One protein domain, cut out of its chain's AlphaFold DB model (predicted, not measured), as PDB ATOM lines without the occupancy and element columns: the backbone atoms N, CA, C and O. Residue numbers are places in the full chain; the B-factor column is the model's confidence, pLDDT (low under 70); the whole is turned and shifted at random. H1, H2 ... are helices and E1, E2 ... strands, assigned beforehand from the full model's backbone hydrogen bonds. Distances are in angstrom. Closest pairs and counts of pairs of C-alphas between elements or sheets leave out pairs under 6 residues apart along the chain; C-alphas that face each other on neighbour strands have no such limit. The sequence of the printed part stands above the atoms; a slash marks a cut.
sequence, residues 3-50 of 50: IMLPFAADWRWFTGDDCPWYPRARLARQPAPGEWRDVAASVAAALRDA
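Overview. This is residues 3 to 50 of the 50 residues of an uncharacterized protein of Burkholderia dolosa AU0158 (UniProt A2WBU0). Two short strands, E1 and E2, run side by side as a small parallel pair in the middle of a flat domain, with one helix, H1, along one side and a wide loop, residues 6 to 25, swinging out on the other. After E2 the chain folds back, and H1 packs on the pair, mostly at E2. The printed part has 48 residues with two named strands and then one named helix; the sheet's order is E1, E2. The class is mixed, helices and strands, with under half of the residues in named elements. The whole is compact, with a radius of gyration of the C-alphas of 10.9 A, and spans 28 by 26 by 11 A.

Along the chain. Find C-alpha 3 at (-20.000, -16.913, 18.865), where E1 begins; it covers residues 3 to 5. Go on to C-alpha 26 at (-15.324, -17.072, 23.020), where E2 begins; it takes residues 26 to 29 and is 10.1 A long. H1 covers residues 36 to 48, 18.5 A, and ends at C-alpha 48 at (-5.057, -22.505, 14.100).

Arrangement. Look first at E1 and E2, parallel neighbours at 19 degrees: N 5 and O 28 are within hydrogen-bond range at 2.8 A, and N 28 and O 3 at 3.0 A. The closest C-alphas of E2 and H1 are those of Ala 28 and Val 39, 5.9 A apart. For E1 and H1 they are those of Met 4 and Val 39, 6.7 A apart. In H1 every O i to N i+4 pair is within hydrogen-bond range.

Size, cuts and confidence. The two C-alphas farthest apart are those of Trp 11 and Arg 48, 29.9 A. The printed part has no cut. The link from E1 to E2 is long, 20 residues; that from E2 to H1 is short, 6 residues. The mean pLDDT of the printed part is 88.9, and residues 16 to 18 are under 70.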
ATOM      1  N   ILE A   3     -18.789 -17.683  19.156       92.31
ATOM      2  CA  ILE A   3     -20.000 -16.913  18.865       92.31
ATOM      3  C   ILE A   3     -19.572 -15.627  18.163       92.31
ATOM      4  O   ILE A   3     -18.871 -14.791  18.733       92.31
ATOM      5  N   MET A   4     -19.983 -15.494  16.905       93.88
ATOM      6  CA  MET A   4     -19.705 -14.326  16.076       93.88
ATOM      7  C   MET A   4     -20.844 -13.319  16.236       93.88
ATOM      8  O   MET A   4     -22.011 -13.669  16.054       93.88
ATOM      9  N   LEU A   5     -20.514 -12.083  16.597       94.00
ATOM     10  CA  LEU A   5     -21.477 -11.055  16.977       94.00
ATOM     11  C   LEU A   5     -21.468  -9.878  16.000       94.00
ATOM     12  O   LEU A   5     -20.390  -9.442  15.581       94.00
ATOM     13  N   PRO A   6     -22.649  -9.315  15.678       94.06
ATOM     14  CA  PRO A   6     -22.721  -8.087  14.905       94.06
ATOM     15  C   PRO A   6     -22.128  -6.910  15.693       94.06
ATOM     16  O   PRO A   6     -21.957  -6.971  16.916       94.06
ATOM     17  N   PHE A   7     -21.859  -5.811  14.988       92.56
ATOM     18  CA  PHE A   7     -21.377  -4.574  15.610       92.56
ATOM     19  C   PHE A   7     -22.387  -4.013  16.621       92.56
ATOM     20  O   PHE A   7     -22.004  -3.536  17.687       92.56
ATOM     21  N   ALA A   8     -23.683  -4.103  16.300       90.94
ATOM     22  CA  ALA A   8     -24.754  -3.621  17.164       90.94
ATOM     23  C   ALA A   8     -24.674  -4.256  18.562       90.94
ATOM     24  O   ALA A   8     -24.564  -5.476  18.712       90.94
ATOM     25  N   ALA A   9     -24.741  -3.405  19.587       84.12
ATOM     26  CA  ALA A   9     -24.764  -3.849  20.969       84.12
ATOM     27  C   ALA A   9     -26.046  -4.652  21.246       84.12
ATOM     28  O   ALA A   9     -27.143  -4.252  20.864       84.12
ATOM     29  N   ASP A  10     -25.894  -5.779  21.934       85.81
ATOM     30  CA  ASP A  10     -26.990  -6.647  22.351       85.81
ATOM     31  C   ASP A  10     -26.741  -7.045  23.806       85.81
ATOM     32  O   ASP A  10     -25.636  -7.457  24.178       85.81
ATOM     33  N   TRP A  11     -27.773  -6.874  24.629       84.00
ATOM     34  CA  TRP A  11     -27.705  -7.016  26.082       84.00
ATOM     35  C   TRP A  11     -27.291  -8.420  26.533       84.00
ATOM     36  O   TRP A  11     -26.785  -8.571  27.642       84.00
ATOM     37  N   ARG A  12     -27.456  -9.444  25.687       85.75
ATOM     38  CA  ARG A  12     -27.079 -10.830  26.010       85.75
ATOM     39  C   ARG A  12     -25.572 -11.025  26.104       85.75
ATOM     40  O   ARG A  12     -25.120 -11.936  26.796       85.75
ATOM     41  N   TRP A  13     -24.814 -10.203  25.382       84.06
ATOM     42  CA  TRP A  13     -23.382 -10.408  25.170       84.06
ATOM     43  C   TRP A  13     -22.507  -9.413  25.923       84.06
ATOM     44  O   TRP A  13     -21.296  -9.588  25.924       84.06
ATOM     45  N   PHE A  14     -23.106  -8.398  26.561       77.19
ATOM     46  CA  PHE A  14     -22.387  -7.327  27.257       77.19
ATOM     47  C   PHE A  14     -21.286  -6.701  26.364       77.19
ATOM     48  O   PHE A  14     -21.285  -6.855  25.139       77.19
ATOM     49  N   THR A  15     -20.389  -5.906  26.944       74.56
ATOM     50  CA  THR A  15     -19.287  -5.244  26.218       74.56
ATOM     51  C   THR A  15     -17.934  -5.932  26.398       74.56
ATOM     52  O   THR A  15     -16.960  -5.479  25.807       74.56
ATOM     53  N   GLY A  16     -17.867  -6.997  27.202       69.25
ATOM     54  CA  GLY A  16     -16.654  -7.785  27.433       69.25
ATOM     55  C   GLY A  16     -16.598  -9.063  26.595       69.25
ATOM     56  O   GLY A  16     -17.525  -9.374  25.847       69.25
ATOM     57  N   ASP A  17     -15.512  -9.816  26.765       66.88
ATOM     58  CA  ASP A  17     -15.254 -11.054  26.013       66.88
ATOM     59  C   ASP A  17     -15.864 -12.304  26.674       66.88
ATOM     60  O   ASP A  17     -15.954 -13.366  26.050       66.88
ATOM     61  N   ASP A  18     -16.327 -12.168  27.921       66.56
ATOM     62  CA  ASP A  18     -16.868 -13.252  28.737       66.56
ATOM     63  C   ASP A  18     -18.394 -13.363  28.605       66.56
ATOM     64  O   ASP A  18     -19.140 -12.398  28.784       66.56
ATOM     65  N   CYS A  19     -18.884 -14.575  28.331       71.50
ATOM     66  CA  CYS A  19     -20.313 -14.865  28.250       71.50
ATOM     67  C   CYS A  19     -20.802 -15.572  29.529       71.50
ATOM     68  O   CYS A  19     -20.420 -16.723  29.760       71.50
ATOM     69  N   PRO A  20     -21.708 -14.969  30.325       75.88
ATOM     70  CA  PRO A  20     -22.180 -15.577  31.574       75.88
ATOM     71  C   PRO A  20     -22.983 -16.869  31.352       75.88
ATOM     72  O   PRO A  20     -23.007 -17.743  32.212       75.88
ATOM     73  N   TRP A  21     -23.613 -17.015  30.185       82.38
ATOM     74  CA  TRP A  21     -24.416 -18.190  29.830       82.38
ATOM     75  C   TRP A  21     -23.571 -19.353  29.311       82.38
ATOM     76  O   TRP A  21     -23.954 -20.515  29.441       82.38
ATOM     77  N   TYR A  22     -22.413 -19.044  28.726       86.19
ATOM     78  CA  TYR A  22     -21.521 -20.020  28.115       86.19
ATOM     79  C   TYR A  22     -20.077 -19.751  28.549       86.19
ATOM     80  O   TYR A  22     -19.306 -19.181  27.778       86.19
ATOM     81  N   PRO A  23     -19.664 -20.238  29.733       85.31
ATOM     82  CA  PRO A  23     -18.349 -19.933  30.312       85.31
ATOM     83  C   PRO A  23     -17.148 -20.367  29.460       85.31
ATOM     84  O   PRO A  23     -16.025 -19.940  29.692       85.31
ATOM     85  N   ARG A  24     -17.364 -21.268  28.492       87.19
ATOM     86  CA  ARG A  24     -16.334 -21.772  27.565       87.19
ATOM     87  C   ARG A  24     -16.512 -21.262  26.131       87.19
ATOM     88  O   ARG A  24     -15.849 -21.760  25.215       87.19
ATOM     89  N   ALA A  25     -17.462 -20.357  25.903       88.44
ATOM     90  CA  ALA A  25     -17.592 -19.683  24.623       88.44
ATOM     91  C   ALA A  25     -16.602 -18.522  24.547       88.44
ATOM     92  O   ALA A  25     -16.341 -17.859  25.544       88.44
ATOM     93  N   ARG A  26     -16.082 -18.279  23.347       89.75
ATOM     94  CA  ARG A  26     -15.324 -17.072  23.020       89.75
ATOM     95  C   ARG A  26     -16.161 -16.206  22.088       89.75
ATOM     96  O   ARG A  26     -16.746 -16.728  21.131       89.75
ATOM     97  N   LEU A  27     -16.231 -14.914  22.385       91.00
ATOM     98  CA  LEU A  27     -16.977 -13.938  21.595       91.00
ATOM     99  C   LEU A  27     -16.045 -13.270  20.578       91.00
ATOM    100  O   LEU A  27     -14.906 -12.943  20.895       91.00
ATOM    101  N   ALA A  28     -16.524 -13.073  19.351       93.25
ATOM    102  CA  ALA A  28     -15.818 -12.318  18.318       93.25
ATOM    103  C   ALA A  28     -16.784 -11.303  17.701       93.25
ATOM    104  O   ALA A  28     -17.795 -11.689  17.113       93.25
ATOM    105  N   ARG A  29     -16.500 -10.008  17.862       92.81
ATOM    106  CA  ARG A  29     -17.405  -8.920  17.471       92.81
ATOM    107  C   ARG A  29     -16.901  -8.201  16.230       92.81
ATOM    108  O   ARG A  29     -15.702  -7.970  16.092       92.81
ATOM    109  N   GLN A  30     -17.825  -7.818  15.352       95.50
ATOM    110  CA  GLN A  30     -17.495  -6.944  14.231       95.50
ATOM    111  C   GLN A  30     -16.883  -5.622  14.724       95.50
ATOM    112  O   GLN A  30     -17.454  -5.005  15.626       95.50
ATOM    113  N   PRO A  31     -15.787  -5.147  14.108       93.50
ATOM    114  CA  PRO A  31     -15.222  -3.834  14.418       93.50
ATOM    115  C   PRO A  31     -16.088  -2.686  13.874       93.50
ATOM    116  O   PRO A  31     -16.113  -1.606  14.455       93.50
ATOM    117  N   ALA A  32     -16.825  -2.933  12.785       95.94
ATOM    118  CA  ALA A  32     -17.773  -2.010  12.168       95.94
ATOM    119  C   ALA A  32     -18.938  -2.785  11.514       95.94
ATOM    120  O   ALA A  32     -18.792  -3.976  11.217       95.94
ATOM    121  N   PRO A  33     -20.108  -2.156  11.283       96.88
ATOM    122  CA  PRO A  33     -21.244  -2.825  10.653       96.88
ATOM    123  C   PRO A  33     -20.876  -3.460   9.307       96.88
ATOM    124  O   PRO A  33     -20.432  -2.775   8.394       96.88
ATOM    125  N   GLY A  34     -21.103  -4.767   9.175       96.12
ATOM    126  CA  GLY A  34     -20.875  -5.501   7.924       96.12
ATOM    127  C   GLY A  34     -19.498  -6.158   7.791       96.12
ATOM    128  O   GLY A  34     -19.352  -7.042   6.948       96.12
ATOM    129  N   GLU A  35     -18.540  -5.851   8.672       97.25
ATOM    130  CA  GLU A  35     -17.175  -6.410   8.659       97.25
ATOM    131  C   GLU A  35     -17.107  -7.855   9.196       97.25
ATOM    132  O   GLU A  35     -16.387  -8.191  10.136       97.25
ATOM    133  N   TRP A  36     -17.894  -8.763   8.610       97.19
ATOM    134  CA  TRP A  36     -17.885 -10.192   8.957       97.19
ATOM    135  C   TRP A  36     -16.596 -10.903   8.546       97.19
ATOM    136  O   TRP A  36     -16.243 -11.923   9.139       97.19
ATOM    137  N   ARG A  37     -15.886 -10.372   7.546       97.94
ATOM    138  CA  ARG A  37     -14.615 -10.936   7.086       97.94
ATOM    139  C   ARG A  37     -13.562 -10.894   8.192       97.94
ATOM    140  O   ARG A  37     -12.893 -11.901   8.407       97.94
ATOM    141  N   ASP A  38     -13.476  -9.785   8.918       97.38
ATOM    142  CA  ASP A  38     -12.540  -9.627  10.034       97.38
ATOM    143  C   ASP A  38     -12.888 -10.555  11.201       97.38
ATOM    144  O   ASP A  38     -12.007 -11.198  11.772       97.38
ATOM    145  N   VAL A  39     -14.182 -10.712  11.504       96.56
ATOM    146  CA  VAL A  39     -14.653 -11.656  12.530       96.56
ATOM    147  C   VAL A  39     -14.264 -13.092  12.172       96.56
ATOM    148  O   VAL A  39     -13.695 -13.805  12.999       96.56
ATOM    149  N   ALA A  40     -14.522 -13.514  10.932       97.62
ATOM    150  CA  ALA A  40     -14.169 -14.852  10.467       97.62
ATOM    151  C   ALA A  40     -12.646 -15.074  10.461       97.62
ATOM    152  O   ALA A  40     -12.185 -16.137  10.877       97.62
ATOM    153  N   ALA A  41     -11.867 -14.073  10.038       97.25
ATOM    154  CA  ALA A  41     -10.408 -14.133  10.046       97.25
ATOM    155  C   ALA A  41      -9.845 -14.273  11.468       97.25
ATOM    156  O   ALA A  41      -8.976 -15.118  11.694       97.25
ATOM    157  N   SER A  42     -10.376 -13.507  12.427       95.44
ATOM    158  CA  SER A  42      -9.993 -13.580  13.842       95.44
ATOM    159  C   SER A  42     -10.266 -14.965  14.438       95.44
ATOM    160  O   SER A  42      -9.371 -15.590  15.010       95.44
ATOM    161  N   VAL A  43     -11.466 -15.513  14.212       95.69
ATOM    162  CA  VAL A  43     -11.815 -16.866  14.675       95.69
ATOM    163  C   VAL A  43     -10.938 -17.930  14.010       95.69
ATOM    164  O   VAL A  43     -10.451 -18.833  14.687       95.69
ATOM    165  N   ALA A  44     -10.694 -17.828  12.701       97.19
ATOM    166  CA  ALA A  44      -9.848 -18.776  11.978       97.19
ATOM    167  C   ALA A  44      -8.382 -18.740  12.443       97.19
ATOM    168  O   ALA A  44      -7.731 -19.782  12.487       97.19
ATOM    169  N   ALA A  45      -7.848 -17.564  12.788       96.38
ATOM    170  CA  ALA A  45      -6.524 -17.443  13.395       96.38
ATOM    171  C   ALA A  45      -6.486 -18.148  14.758       96.38
ATOM    172  O   ALA A  45      -5.706 -19.077  14.942       96.38
ATOM    173  N   ALA A  46      -7.422 -17.820  15.649       94.12
ATOM    174  CA  ALA A  46      -7.473 -18.399  16.989       94.12
ATOM    175  C   ALA A  46      -7.738 -19.919  17.015       94.12
ATOM    176  O   ALA A  46      -7.432 -20.569  18.011       94.12
ATOM    177  N   LEU A  47      -8.324 -20.488  15.955       94.38
ATOM    178  CA  LEU A  47      -8.488 -21.937  15.786       94.38
ATOM    179  C   LEU A  47      -7.237 -22.644  15.253       94.38
ATOM    180  O   LEU A  47      -7.120 -23.847  15.445       94.38
ATOM    181  N   ARG A  48      -6.339 -21.939  14.556       95.69
ATOM    182  CA  ARG A  48      -5.057 -22.505  14.100       95.69
ATOM    183  C   ARG A  48      -4.004 -22.521  15.203       95.69
ATOM    184  O   ARG A  48      -3.134 -23.382  15.174       95.69
ATOM    185  N   ASP A  49      -4.105 -21.586  16.143       84.94
ATOM    186  CA  ASP A  49      -3.181 -21.445  17.275       84.94
ATOM    187  C   ASP A  49      -3.561 -22.323  18.488       84.94
ATOM    188  O   ASP A  49      -2.894 -22.264  19.523       84.94
ATOM    189  N   ALA A  50      -4.648 -23.098  18.390       73.00
ATOM    190  CA  ALA A  50      -5.182 -23.965  19.444       73.00
ATOM    191  C   ALA A  50      -4.913 -25.444  19.148       73.00
ATOM    192  O   ALA A  50      -4.657 -26.184  20.126       73.00
TER     193      ALA A  50